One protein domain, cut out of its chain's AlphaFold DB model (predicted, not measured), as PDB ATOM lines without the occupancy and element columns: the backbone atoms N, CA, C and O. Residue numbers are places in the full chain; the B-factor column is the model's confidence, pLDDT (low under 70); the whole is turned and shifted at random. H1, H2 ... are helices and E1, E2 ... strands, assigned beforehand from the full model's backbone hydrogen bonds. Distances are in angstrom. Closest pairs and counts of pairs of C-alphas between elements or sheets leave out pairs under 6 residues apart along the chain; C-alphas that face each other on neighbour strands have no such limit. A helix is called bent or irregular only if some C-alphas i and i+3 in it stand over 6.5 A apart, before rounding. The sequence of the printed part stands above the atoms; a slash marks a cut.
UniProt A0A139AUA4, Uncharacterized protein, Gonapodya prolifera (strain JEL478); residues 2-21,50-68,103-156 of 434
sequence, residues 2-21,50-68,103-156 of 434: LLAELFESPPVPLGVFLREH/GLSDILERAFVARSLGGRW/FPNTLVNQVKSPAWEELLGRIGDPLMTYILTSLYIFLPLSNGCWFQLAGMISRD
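This is residues 2 to 21, 50 to 68 and 103 to 156 of the 434 residues of an uncharacterized protein of Gonapodya prolifera (strain JEL478) (UniProt A0A139AUA4). A small three-stranded sheet, E1 E2 E3, forms a wall, with the helices gathered to one side of it. The bent helix H4 arches there, its second arm coming down to the sheet and H2 packing on that arm. The printed part has 93 residues with four named helices and three named strands in the order H1 E1 H2 H3 H4 E2 E3; the antiparallel sheet runs E1 E2 E3, and the class is mixed. It is compact, with a radius of gyration of the C-alphas of 13.1 A and spans of 35 by 33 by 32 A.

H1, residues 2 to 5, begins at C-alpha 2 (-2.502, 31.067, 17.651). E1 is residues 15 to 17; H2, residues 51 to 63, is 18.2 A long; H3 is residues 106 to 111. H4, residues 114 to 134, was assigned as one helix by its hydrogen bonds but is bent, with C-alphas 122 and 125 9.4 A apart: H4a is residues 114 to 122, H4b 125 to 134. E2, residues 136 to 140, is 13.0 A long; E3, residues 146 to 150, ends at C-alpha 150 (-9.279, 38.883, 4.831).

E1 and E2 are antiparallel, with N 138 and O 15 2.9 A apart, within hydrogen-bond range. E2 and E3 form a hairpin, with N 139 and O 147 at 2.8 A. H4b only grazes the sheet with residues 131 to 134; its closest C-alphas to E3 are Leu 132 and Ala 150, 5.1 A. H3 also only grazes the sheet. H2 and H4b touch at a steep tilt of 39 degrees, the same way, closest at the C-alphas of Ala 58 and Thr 133, 6.0 A. H1 is close to but not clearly touching H4a, the C-alphas of Leu 3 and Leu 119 being 7.6 A apart. H2, H3, H4a and H4b have every O i to N i+4 pair within hydrogen-bond range; H1 is too short for one.

The farthest C-alphas, Pro 10 and Leu 64, are 36.1 A apart. Residues 22 to 49 and 69 to 102 are not printed, with C-alpha gaps of 29.1 A and 25.9 A. Of the links printed whole, none is long. pLDDT is under 70 at residues 9 to 13, 18 to 21, 66 to 68, 103 and 154 to 156.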
ATOM      1  N   LEU A   2      -1.733  32.245  18.117       78.94
ATOM      2  CA  LEU A   2      -2.502  31.067  17.651       78.94
ATOM      3  C   LEU A   2      -2.508  30.898  16.119       78.94
ATOM      4  O   LEU A   2      -2.325  29.803  15.602       78.94
ATOM      5  N   LEU A   3      -2.649  32.009  15.391       80.25
ATOM      6  CA  LEU A   3      -2.544  32.040  13.929       80.25
ATOM      7  C   LEU A   3      -1.148  31.685  13.385       80.25
ATOM      8  O   LEU A   3      -1.043  31.298  12.235       80.25
ATOM      9  N   ALA A   4      -0.074  31.842  14.157       81.31
ATOM     10  CA  ALA A   4       1.256  31.413  13.722       81.31
ATOM     11  C   ALA A   4       1.422  29.902  13.939       81.31
ATOM     12  O   ALA A   4       1.809  29.192  13.020       81.31
ATOM     13  N   GLU A   5       1.009  29.412  15.110       82.94
ATOM     14  CA  GLU A   5       1.107  28.000  15.502       82.94
ATOM     15  C   GLU A   5       0.348  27.064  14.546       82.94
ATOM     16  O   GLU A   5       0.866  26.026  14.142       82.94
ATOM     17  N   LEU A   6      -0.859  27.447  14.115       79.81
ATOM     18  CA  LEU A   6      -1.671  26.625  13.205       79.81
ATOM     19  C   LEU A   6      -1.155  26.598  11.758       79.81
ATOM     20  O   LEU A   6      -1.511  25.697  11.001       79.81
ATOM     21  N   PHE A   7      -0.331  27.569  11.359       77.62
ATOM     22  CA  PHE A   7       0.151  27.719   9.979       77.62
ATOM     23  C   PHE A   7       1.659  27.458   9.831       77.62
ATOM     24  O   PHE A   7       2.210  27.629   8.746       77.62
ATOM     25  N   GLU A   8       2.329  27.004  10.891       70.25
ATOM     26  CA  GLU A   8       3.779  26.774  10.919       70.25
ATOM     27  C   GLU A   8       4.239  25.491  10.207       70.25
ATOM     28  O   GLU A   8       5.441  25.289  10.015       70.25
ATOM     29  N   SER A   9       3.321  24.627   9.764       52.50
ATOM     30  CA  SER A   9       3.676  23.354   9.131       52.50
ATOM     31  C   SER A   9       2.970  23.153   7.784       52.50
ATOM     32  O   SER A   9       1.814  22.720   7.771       52.50
ATOM     33  N   PRO A  10       3.652  23.372   6.636       52.22
ATOM     34  CA  PRO A  10       5.042  23.835   6.456       52.22
ATOM     35  C   PRO A  10       5.230  25.331   6.796       52.22
ATOM     36  O   PRO A  10       4.232  26.042   6.862       52.22
ATOM     37  N   PRO A  11       6.473  25.834   6.979       55.12
ATOM     38  CA  PRO A  11       6.741  27.189   7.473       55.12
ATOM     39  C   PRO A  11       6.392  28.234   6.412       55.12
ATOM     40  O   PRO A  11       7.232  28.684   5.631       55.12
ATOM     41  N   VAL A  12       5.118  28.591   6.355       58.06
ATOM     42  CA  VAL A  12       4.581  29.604   5.460       58.06
ATOM     43  C   VAL A  12       4.368  30.855   6.318       58.06
ATOM     44  O   VAL A  12       3.504  30.844   7.192       58.06
ATOM     45  N   PRO A  13       5.171  31.923   6.148       66.00
ATOM     46  CA  PRO A  13       5.123  33.077   7.042       66.00
ATOM     47  C   PRO A  13       3.775  33.797   6.938       66.00
ATOM     48  O   PRO A  13       3.504  34.478   5.955       66.00
ATOM     49  N   LEU A  14       2.925  33.676   7.956       73.94
ATOM     50  CA  LEU A  14       1.648  34.382   7.986       73.94
ATOM     51  C   LEU A  14       1.869  35.870   8.309       73.94
ATOM     52  O   LEU A  14       2.381  36.213   9.374       73.94
ATOM     53  N   GLY A  15       1.451  36.759   7.405       73.62
ATOM     54  CA  GLY A  15       1.449  38.201   7.641       73.62
ATOM     55  C   GLY A  15       0.103  38.644   8.206       73.62
ATOM     56  O   GLY A  15      -0.883  38.695   7.469       73.62
ATOM     57  N   VAL A  16       0.049  38.975   9.497       74.69
ATOM     58  CA  VAL A  16      -1.150  39.545  10.137       74.69
ATOM     59  C   VAL A  16      -0.867  40.993  10.501       74.69
ATOM     60  O   VAL A  16       0.030  41.264  11.297       74.69
ATOM     61  N   PHE A  17      -1.649  41.915   9.943       72.38
ATOM     62  CA  PHE A  17      -1.577  43.331  10.290       72.38
ATOM     63  C   PHE A  17      -2.812  43.713  11.105       72.38
ATOM     64  O   PHE A  17      -3.952  43.556  10.656       72.38
ATOM     65  N   LEU A  18      -2.574  44.209  12.318       69.00
ATOM     66  CA  LEU A  18      -3.615  44.766  13.174       69.00
ATOM     67  C   LEU A  18      -3.841  46.230  12.786       69.00
ATOM     68  O   LEU A  18      -2.891  46.993  12.633       69.00
ATOM     69  N   ARG A  19      -5.104  46.629  12.636       52.19
ATOM     70  CA  ARG A  19      -5.472  48.040  12.494       52.19
ATOM     71  C   ARG A  19      -5.423  48.686  13.884       52.19
ATOM     72  O   ARG A  19      -6.106  48.211  14.785       52.19
ATOM     73  N   GLU A  20      -4.658  49.761  14.060       42.53
ATOM     74  CA  GLU A  20      -4.385  50.408  15.365       42.53
ATOM     75  C   GLU A  20      -5.583  51.143  16.024       42.53
ATOM     76  O   GLU A  20      -5.397  52.076  16.796       42.53
ATOM     77  N   HIS A  21      -6.835  50.743  15.777       38.41
ATOM     78  CA  HIS A  21      -8.021  51.460  16.284       38.41
ATOM     79  C   HIS A  21      -8.925  50.667  17.237       38.41
ATOM     80  O   HIS A  21     -10.045  51.091  17.515       38.41
ATOM     81  N   GLY A  50     -21.197  26.092  11.216       88.50
ATOM     82  CA  GLY A  50     -20.088  25.703  10.362       88.50
ATOM     83  C   GLY A  50     -19.353  26.940   9.848       88.50
ATOM     84  O   GLY A  50     -19.922  28.024   9.726       88.50
ATOM     85  N   LEU A  51     -18.091  26.780   9.454       88.50
ATOM     86  CA  LEU A  51     -17.294  27.882   8.906       88.50
ATOM     87  C   LEU A  51     -17.946  28.542   7.672       88.50
ATOM     88  O   LEU A  51     -17.745  29.726   7.418       88.50
ATOM     89  N   SER A  52     -18.774  27.795   6.934       87.94
ATOM     90  CA  SER A  52     -19.586  28.333   5.832       87.94
ATOM     91  C   SER A  52     -20.580  29.401   6.306       87.94
ATOM     92  O   SER A  52     -20.681  30.446   5.668       87.94
ATOM     93  N   ASP A  53     -21.243  29.188   7.444       90.12
ATOM     94  CA  ASP A  53     -22.221  30.131   8.005       90.12
ATOM     95  C   ASP A  53     -21.529  31.398   8.517       90.12
ATOM     96  O   ASP A  53     -22.077  32.499   8.472       90.12
ATOM     97  N   ILE A  54     -20.305  31.248   9.027       89.88
ATOM     98  CA  ILE A  54     -19.465  32.363   9.477       89.88
ATOM     99  C   ILE A  54     -19.002  33.185   8.283       89.88
ATOM    100  O   ILE A  54     -19.084  34.409   8.315       89.88
ATOM    101  N   LEU A  55     -18.559  32.528   7.212       89.88
ATOM    102  CA  LEU A  55     -18.176  33.189   5.969       89.88
ATOM    103  C   LEU A  55     -19.342  33.954   5.347       89.88
ATOM    104  O   LEU A  55     -19.156  35.093   4.929       89.88
ATOM    105  N   GLU A  56     -20.534  33.358   5.314       88.94
ATOM    106  CA  GLU A  56     -21.735  34.021   4.811       88.94
ATOM    107  C   GLU A  56     -22.061  35.261   5.654       88.94
ATOM    108  O   GLU A  56     -22.216  36.356   5.110       88.94
ATOM    109  N   ARG A  57     -22.046  35.136   6.987       86.38
ATOM    110  CA  ARG A  57     -22.271  36.270   7.896       86.38
ATOM    111  C   ARG A  57     -21.197  37.351   7.774       86.38
ATOM    112  O   ARG A  57     -21.532  38.531   7.711       86.38
ATOM    113  N   ALA A  58     -19.923  36.978   7.691       85.94
ATOM    114  CA  ALA A  58     -18.810  37.906   7.510       85.94
ATOM    115  C   ALA A  58     -18.885  38.629   6.157       85.94
ATOM    116  O   ALA A  58     -18.620  39.830   6.079       85.94
ATOM    117  N   PHE A  59     -19.285  37.925   5.095       83.75
ATOM    118  CA  PHE A  59     -19.476  38.505   3.770       83.75
ATOM    119  C   PHE A  59     -20.643  39.498   3.752       83.75
ATOM    120  O   PHE A  59     -20.491  40.601   3.231       83.75
ATOM    121  N   VAL A  60     -21.767  39.149   4.383       84.00
ATOM    122  CA  VAL A  60     -22.919  40.049   4.546       84.00
ATOM    123  C   VAL A  60     -22.549  41.271   5.391       84.00
ATOM    124  O   VAL A  60     -22.830  42.400   5.008       84.00
ATOM    125  N   ALA A  61     -21.851  41.090   6.514       81.44
ATOM    126  CA  ALA A  61     -21.403  42.216   7.334       81.44
ATOM    127  C   ALA A  61     -20.479  43.161   6.551       81.44
ATOM    128  O   ALA A  61     -20.535  44.381   6.709       81.44
ATOM    129  N   ARG A  62     -19.648  42.605   5.665       77.38
ATOM    130  CA  ARG A  62     -18.758  43.370   4.796       77.38
ATOM    131  C   ARG A  62     -19.510  44.133   3.709       77.38
ATOM    132  O   ARG A  62     -19.181  45.294   3.478       77.38
ATOM    133  N   SER A  63     -20.497  43.519   3.053       74.44
ATOM    134  CA  SER A  63     -21.310  44.210   2.043       74.44
ATOM    135  C   SER A  63     -22.142  45.343   2.651       74.44
ATOM    136  O   SER A  63     -22.380  46.345   1.985       74.44
ATOM    137  N   LEU A  64     -22.485  45.244   3.939       75.56
ATOM    138  CA  LEU A  64     -23.185  46.279   4.710       75.56
ATOM    139  C   LEU A  64     -22.257  47.340   5.339       75.56
ATOM    140  O   LEU A  64     -22.668  48.071   6.243       75.56
ATOM    141  N   GLY A  65     -20.995  47.434   4.905       72.44
ATOM    142  CA  GLY A  65     -20.062  48.455   5.393       72.44
ATOM    143  C   GLY A  65     -19.565  48.220   6.824       72.44
ATOM    144  O   GLY A  65     -19.280  49.173   7.546       72.44
ATOM    145  N   GLY A  66     -19.475  46.960   7.256       64.38
ATOM    146  CA  GLY A  66     -18.929  46.578   8.561       64.38
ATOM    147  C   GLY A  66     -19.913  46.691   9.728       64.38
ATOM    148  O   GLY A  66     -19.514  46.499  10.875       64.38
ATOM    149  N   ARG A  67     -21.198  46.979   9.476       58.66
ATOM    150  CA  ARG A  67     -22.222  46.934  10.529       58.66
ATOM    151  C   ARG A  67     -22.644  45.489  10.767       58.66
ATOM    152  O   ARG A  67     -23.350  44.894   9.956       58.66
ATOM    153  N   TRP A  68     -22.207  44.936  11.893       51.72
ATOM    154  CA  TRP A  68     -22.656  43.631  12.359       51.72
ATOM    155  C   TRP A  68     -24.106  43.738  12.858       51.72
ATOM    156  O   TRP A  68     -24.368  44.553  13.750       51.72
ATOM    157  N   PHE A 103     -18.866  28.966  -7.908       60.66
ATOM    158  CA  PHE A 103     -17.550  29.150  -8.509       60.66
ATOM    159  C   PHE A 103     -16.462  28.660  -7.548       60.66
ATOM    160  O   PHE A 103     -16.614  28.836  -6.338       60.66
ATOM    161  N   PRO A 104     -15.352  28.079  -8.047       70.56
ATOM    162  CA  PRO A 104     -14.190  27.748  -7.229       70.56
ATOM    163  C   PRO A 104     -13.559  29.042  -6.701       70.56
ATOM    164  O   PRO A 104     -12.583  29.564  -7.235       70.56
ATOM    165  N   ASN A 105     -14.164  29.592  -5.654       84.25
ATOM    166  CA  ASN A 105     -13.709  30.791  -4.998       84.25
ATOM    167  C   ASN A 105     -12.516  30.388  -4.136       84.25
ATOM    168  O   ASN A 105     -12.663  29.773  -3.078       84.25
ATOM    169  N   THR A 106     -11.323  30.699  -4.634       85.19
ATOM    170  CA  THR A 106     -10.047  30.374  -3.992       85.19
ATOM    171  C   THR A 106      -9.995  30.859  -2.546       85.19
ATOM    172  O   THR A 106      -9.444  30.160  -1.702       85.19
ATOM    173  N   LEU A 107     -10.641  31.987  -2.231       88.94
ATOM    174  CA  LEU A 107     -10.753  32.511  -0.870       88.94
ATOM    175  C   LEU A 107     -11.596  31.588   0.014       88.94
ATOM    176  O   LEU A 107     -11.155  31.203   1.093       88.94
ATOM    177  N   VAL A 108     -12.779  31.185  -0.458       90.69
ATOM    178  CA  VAL A 108     -13.668  30.282   0.289       90.69
ATOM    179  C   VAL A 108     -12.991  28.935   0.511       90.69
ATOM    180  O   VAL A 108     -13.036  28.420   1.620       90.69
ATOM    181  N   ASN A 109     -12.312  28.391  -0.499       91.75
ATOM    182  CA  ASN A 109     -11.572  27.133  -0.365       91.75
ATOM    183  C   ASN A 109     -10.421  27.245   0.641       91.75
ATOM    184  O   ASN A 109     -10.175  26.310   1.396       91.75
ATOM    185  N   GLN A 110      -9.738  28.391   0.674       93.50
ATOM    186  CA  GLN A 110      -8.643  28.621   1.605       93.50
ATOM    187  C   GLN A 110      -9.140  28.757   3.046       93.50
ATOM    188  O   GLN A 110      -8.550  28.158   3.946       93.50
ATOM    189  N   VAL A 111     -10.230  29.502   3.265       94.31
ATOM    190  CA  VAL A 111     -10.848  29.599   4.592       94.31
ATOM    191  C   VAL A 111     -11.453  28.255   4.989       94.31
ATOM    192  O   VAL A 111     -11.295  27.871   6.123       94.31
ATOM    193  N   LYS A 112     -12.011  27.452   4.079       94.25
ATOM    194  CA  LYS A 112     -12.472  26.077   4.370       94.25
ATOM    195  C   LYS A 112     -11.356  25.043   4.571       94.25
ATOM    196  O   LYS A 112     -11.634  23.848   4.585       94.25
ATOM    197  N   SER A 113     -10.094  25.454   4.684       94.56
ATOM    198  CA  SER A 113      -9.032  24.490   4.976       94.56
ATOM    199  C   SER A 113      -9.078  24.045   6.449       94.56
ATOM    200  O   SER A 113      -9.467  24.835   7.313       94.56
ATOM    201  N   PRO A 114      -8.642  22.808   6.767       95.38
ATOM    202  CA  PRO A 114      -8.729  22.256   8.122       95.38
ATOM    203  C   PRO A 114      -8.090  23.132   9.209       95.38
ATOM    204  O   PRO A 114      -8.579  23.169  10.331       95.38
ATOM    205  N   ALA A 115      -7.040  23.889   8.873       94.81
ATOM    206  CA  ALA A 115      -6.378  24.798   9.810       94.81
ATOM    207  C   ALA A 115      -7.305  25.925  10.308       94.81
ATOM    208  O   ALA A 115      -7.238  26.325  11.469       94.81
ATOM    209  N   TRP A 116      -8.192  26.435   9.449       95.69
ATOM    210  CA  TRP A 116      -9.171  27.458   9.828       95.69
ATOM    211  C   TRP A 116     -10.365  26.869  10.577       95.69
ATOM    212  O   TRP A 116     -10.898  27.531  11.464       95.69
ATOM    213  N   GLU A 117     -10.774  25.639  10.260       95.75
ATOM    214  CA  GLU A 117     -11.791  24.919  11.038       95.75
ATOM    215  C   GLU A 117     -11.286  24.607  12.453       95.75
ATOM    216  O   GLU A 117     -12.004  24.809  13.431       95.75
ATOM    217  N   GLU A 118     -10.020  24.205  12.584       96.00
ATOM    218  CA  GLU A 118      -9.376  24.021  13.883       96.00
ATOM    219  C   GLU A 118      -9.245  25.346  14.638       96.00
ATOM    220  O   GLU A 118      -9.569  25.416  15.827       96.00
ATOM    221  N   LEU A 119      -8.836  26.422  13.953       95.94
ATOM    222  CA  LEU A 119      -8.805  27.754  14.551       95.94
ATOM    223  C   LEU A 119     -10.189  28.141  15.076       95.94
ATOM    224  O   LEU A 119     -10.285  28.590  16.215       95.94
ATOM    225  N   LEU A 120     -11.244  27.930  14.281       96.00
ATOM    226  CA  LEU A 120     -12.625  28.205  14.671       96.00
ATOM    227  C   LEU A 120     -13.007  27.437  15.935       96.00
ATOM    228  O   LEU A 120     -13.546  28.036  16.863       96.00
ATOM    229  N   GLY A 121     -12.691  26.142  15.990       95.50
ATOM    230  CA  GLY A 121     -12.953  25.310  17.164       95.50
ATOM    231  C   GLY A 121     -12.238  25.803  18.427       95.50
ATOM    232  O   GLY A 121     -12.771  25.653  19.522       95.50
ATOM    233  N   ARG A 122     -11.063  26.432  18.285       96.31
ATOM    234  CA  ARG A 122     -10.277  26.960  19.413       96.31
ATOM    235  C   ARG A 122     -10.724  28.348  19.880       96.31
ATOM    236  O   ARG A 122     -10.700  28.609  21.077       96.31
ATOM    237  N   ILE A 123     -11.071  29.251  18.961       96.31
ATOM    238  CA  ILE A 123     -11.348  30.664  19.297       96.31
ATOM    239  C   ILE A 123     -12.834  31.021  19.353       96.31
ATOM    240  O   ILE A 123     -13.193  32.087  19.854       96.31
ATOM    241  N   GLY A 124     -13.688  30.153  18.813       96.62
ATOM    242  CA  GLY A 124     -15.120  30.383  18.691       96.62
ATOM    243  C   GLY A 124     -15.516  31.304  17.532       96.62
ATOM    244  O   GLY A 124     -14.715  32.022  16.930       96.62
ATOM    245  N   ASP A 125     -16.812  31.287  17.229       96.19
ATOM    246  CA  ASP A 125     -17.429  32.045  16.136       96.19
ATOM    247  C   ASP A 125     -17.213  33.578  16.225       96.19
ATOM    248  O   ASP A 125     -16.777  34.173  15.232       96.19
ATOM    249  N   PRO A 126     -17.398  34.248  17.387       95.75
ATOM    250  CA  PRO A 126     -17.276  35.706  17.460       95.75
ATOM    251  C   PRO A 126     -15.873  36.208  17.104       95.75
ATOM    252  O   PRO A 126     -15.725  37.201  16.387       95.75
ATOM    253  N   LEU A 127     -14.831  35.508  17.571       95.88
ATOM    254  CA  LEU A 127     -13.457  35.912  17.301       95.88
ATOM    255  C   LEU A 127     -13.050  35.575  15.865       95.88
ATOM    256  O   LEU A 127     -12.392  36.393  15.224       95.88
ATOM    257  N   MET A 128     -13.485  34.430  15.327       95.62
ATOM    258  CA  MET A 128     -13.254  34.092  13.918       95.62
ATOM    259  C   MET A 128     -13.879  35.139  12.990       95.62
ATOM    260  O   MET A 128     -13.227  35.647  12.076       95.62
ATOM    261  N   THR A 129     -15.121  35.520  13.273       95.06
ATOM    262  CA  THR A 129     -15.816  36.598  12.574       95.06
ATOM    263  C   THR A 129     -15.017  37.901  12.622       95.06
ATOM    264  O   THR A 129     -14.799  38.536  11.588       95.06
ATOM    265  N   TYR A 130     -14.559  38.308  13.808       93.75
ATOM    266  CA  TYR A 130     -13.773  39.528  13.978       93.75
ATOM    267  C   TYR A 130     -12.468  39.488  13.170       93.75
ATOM    268  O   TYR A 130     -12.143  40.447  12.472       93.75
ATOM    269  N   ILE A 131     -11.758  38.358  13.189       94.50
ATOM    270  CA  ILE A 131     -10.531  38.151  12.411       94.50
ATOM    271  C   ILE A 131     -10.801  38.333  10.911       94.50
ATOM    272  O   ILE A 131     -10.081  39.074  10.245       94.50
ATOM    273  N   LEU A 132     -11.857  37.714  10.378       94.50
ATOM    274  CA  LEU A 132     -12.163  37.757   8.944       94.50
ATOM    275  C   LEU A 132     -12.694  39.120   8.467       94.50
ATOM    276  O   LEU A 132     -12.504  39.495   7.306       94.50
ATOM    277  N   THR A 133     -13.359  39.868   9.348       93.31
ATOM    278  CA  THR A 133     -13.989  41.156   9.011       93.31
ATOM    279  C   THR A 133     -13.088  42.357   9.281       93.31
ATOM    280  O   THR A 133     -13.093  43.309   8.501       93.31
ATOM    281  N   SER A 134     -12.306  42.316  10.360       92.75
ATOM    282  CA  SER A 134     -11.617  43.490  10.906       92.75
ATOM    283  C   SER A 134     -10.103  43.458  10.716       92.75
ATOM    284  O   SER A 134      -9.473  44.517  10.733       92.75
ATOM    285  N   LEU A 135      -9.505  42.279  10.521       94.06
ATOM    286  CA  LEU A 135      -8.057  42.142  10.363       94.06
ATOM    287  C   LEU A 135      -7.654  41.968   8.901       94.06
ATOM    288  O   LEU A 135      -8.361  41.353   8.104       94.06
ATOM    289  N   TYR A 136      -6.473  42.485   8.564       94.25
ATOM    290  CA  TYR A 136      -5.853  42.254   7.266       94.25
ATOM    291  C   TYR A 136      -4.947  41.033   7.364       94.25
ATOM    292  O   TYR A 136      -3.946  41.035   8.086       94.25
ATOM    293  N   ILE A 137      -5.318  39.988   6.631       94.56
ATOM    294  CA  ILE A 137      -4.611  38.708   6.643       94.56
ATOM    295  C   ILE A 137      -4.025  38.492   5.263       94.56
ATOM    296  O   ILE A 137      -4.765  38.441   4.278       94.56
ATOM    297  N   PHE A 138      -2.705  38.356   5.202       94.88
ATOM    298  CA  PHE A 138      -1.980  38.090   3.972       94.88
ATOM    299  C   PHE A 138      -1.312  36.722   4.053       94.88
ATOM    300  O   PHE A 138      -0.518  36.440   4.952       94.88
ATOM    301  N   LEU A 139      -1.635  35.878   3.079       93.12
ATOM    302  CA  LEU A 139      -0.998  34.588   2.876       93.12
ATOM    303  C   LEU A 139       0.135  34.753   1.865       93.12
ATOM    304  O   LEU A 139      -0.112  35.257   0.766       93.12
ATOM    305  N   PRO A 140       1.366  34.342   2.180       94.06
ATOM    306  CA  PRO A 140       2.431  34.344   1.197       94.06
ATOM    307  C   PRO A 140       2.180  33.212   0.193       94.06
ATOM    308  O   PRO A 140       1.784  32.097   0.535       94.06
ATOM    309  N   LEU A 141       2.413  33.511  -1.074       90.88
ATOM    310  CA  LEU A 141       2.349  32.569  -2.179       90.88
ATOM    311  C   LEU A 141       3.765  32.094  -2.528       90.88
ATOM    312  O   LEU A 141       4.761  32.768  -2.259       90.88
ATOM    313  N   SER A 142       3.870  30.938  -3.182       91.69
ATOM    314  CA  SER A 142       5.156  30.327  -3.557       91.69
ATOM    315  C   SER A 142       6.008  31.179  -4.506       91.69
ATOM    316  O   SER A 142       7.220  30.995  -4.581       91.69
ATOM    317  N   ASN A 143       5.399  32.131  -5.213       93.50
ATOM    318  CA  ASN A 143       6.079  33.092  -6.081       93.50
ATOM    319  C   ASN A 143       6.612  34.331  -5.332       93.50
ATOM    320  O   ASN A 143       7.067  35.273  -5.977       93.50
ATOM    321  N   GLY A 144       6.536  34.361  -3.996       93.50
ATOM    322  CA  GLY A 144       6.936  35.508  -3.177       93.50
ATOM    323  C   GLY A 144       5.922  36.657  -3.168       93.50
ATOM    324  O   GLY A 144       6.188  37.695  -2.562       93.50
ATOM    325  N   CYS A 145       4.768  36.496  -3.822       94.56
ATOM    326  CA  CYS A 145       3.657  37.437  -3.713       94.56
ATOM    327  C   CYS A 145       2.850  37.186  -2.434       94.56
ATOM    328  O   CYS A 145       2.959  36.137  -1.805       94.56
ATOM    329  N   TRP A 146       1.986  38.137  -2.088       93.44
ATOM    330  CA  TRP A 146       1.054  38.018  -0.971       93.44
ATOM    331  C   TRP A 146      -0.382  38.022  -1.492       93.44
ATOM    332  O   TRP A 146      -0.737  38.823  -2.356       93.44
ATOM    333  N   PHE A 147      -1.209  37.129  -0.961       93.06
ATOM    334  CA  PHE A 147      -2.636  37.039  -1.228       93.06
ATOM    335  C   PHE A 147      -3.409  37.539  -0.012       93.06
ATOM    336  O   PHE A 147      -3.298  36.971   1.074       93.06
ATOM    337  N   GLN A 148      -4.191  38.602  -0.184       94.25
ATOM    338  CA  GLN A 148      -5.062  39.094   0.878       94.25
ATOM    339  C   GLN A 148      -6.251  38.140   1.044       94.25
ATOM    340  O   GLN A 148      -7.124  38.073   0.181       94.25
ATOM    341  N   LEU A 149      -6.287  37.421   2.164       94.31
ATOM    342  CA  LEU A 149      -7.363  36.496   2.510       94.31
ATOM    343  C   LEU A 149      -8.551  37.218   3.157       94.31
ATOM    344  O   LEU A 149      -9.701  36.893   2.876       94.31
ATOM    345  N   ALA A 150      -8.273  38.188   4.031       93.69
ATOM    346  CA  ALA A 150      -9.279  38.883   4.831       93.69
ATOM    347  C   ALA A 150      -8.976  40.382   4.976       93.69
ATOM    348  O   ALA A 150      -7.903  40.867   4.597       93.69
ATOM    349  N   GLY A 151      -9.950  41.119   5.510       90.62
ATOM    350  CA  GLY A 151      -9.889  42.570   5.675       90.62
ATOM    351  C   GLY A 151     -10.455  43.328   4.480       90.62
ATOM    352  O   GLY A 151     -10.676  42.762   3.403       90.62
ATOM    353  N   MET A 152     -10.733  44.618   4.675       85.81
ATOM    354  CA  MET A 152     -11.302  45.486   3.640       85.81
ATOM    355  C   MET A 152     -10.404  45.484   2.396       85.81
ATOM    356  O   MET A 152      -9.178  45.487   2.499       85.81
ATOM    357  N   ILE A 153     -11.005  45.431   1.204       79.31
ATOM    358  CA  ILE A 153     -10.231  45.527  -0.035       79.31
ATOM    359  C   ILE A 153      -9.684  46.943  -0.017       79.31
ATOM    360  O   ILE A 153     -10.448  47.896   0.098       79.31
ATOM    361  N   SER A 154      -8.368  47.069  -0.110       66.44
ATOM    362  CA  SER A 154      -7.653  48.331   0.075       66.44
ATOM    363  C   SER A 154      -7.889  49.365  -1.042       66.44
ATOM    364  O   SER A 154      -7.062  50.252  -1.243       66.44
ATOM    365  N   ARG A 155      -8.995  49.254  -1.794       61.84
ATOM    366  CA  ARG A 155      -9.340  50.130  -2.922       61.84
ATOM    367  C   ARG A 155      -9.423  51.592  -2.495       61.84
ATOM    368  O   ARG A 155      -8.876  52.433  -3.196       61.84
ATOM    369  N   ASP A 156      -9.969  51.862  -1.313       55.28
ATOM    370  CA  ASP A 156     -10.111  53.240  -0.826       55.28
ATOM    371  C   ASP A 156      -8.934  53.673   0.057       55.28
ATOM    372  O   ASP A 156      -8.633  54.857   0.178       55.28
TER     373      ASP A 156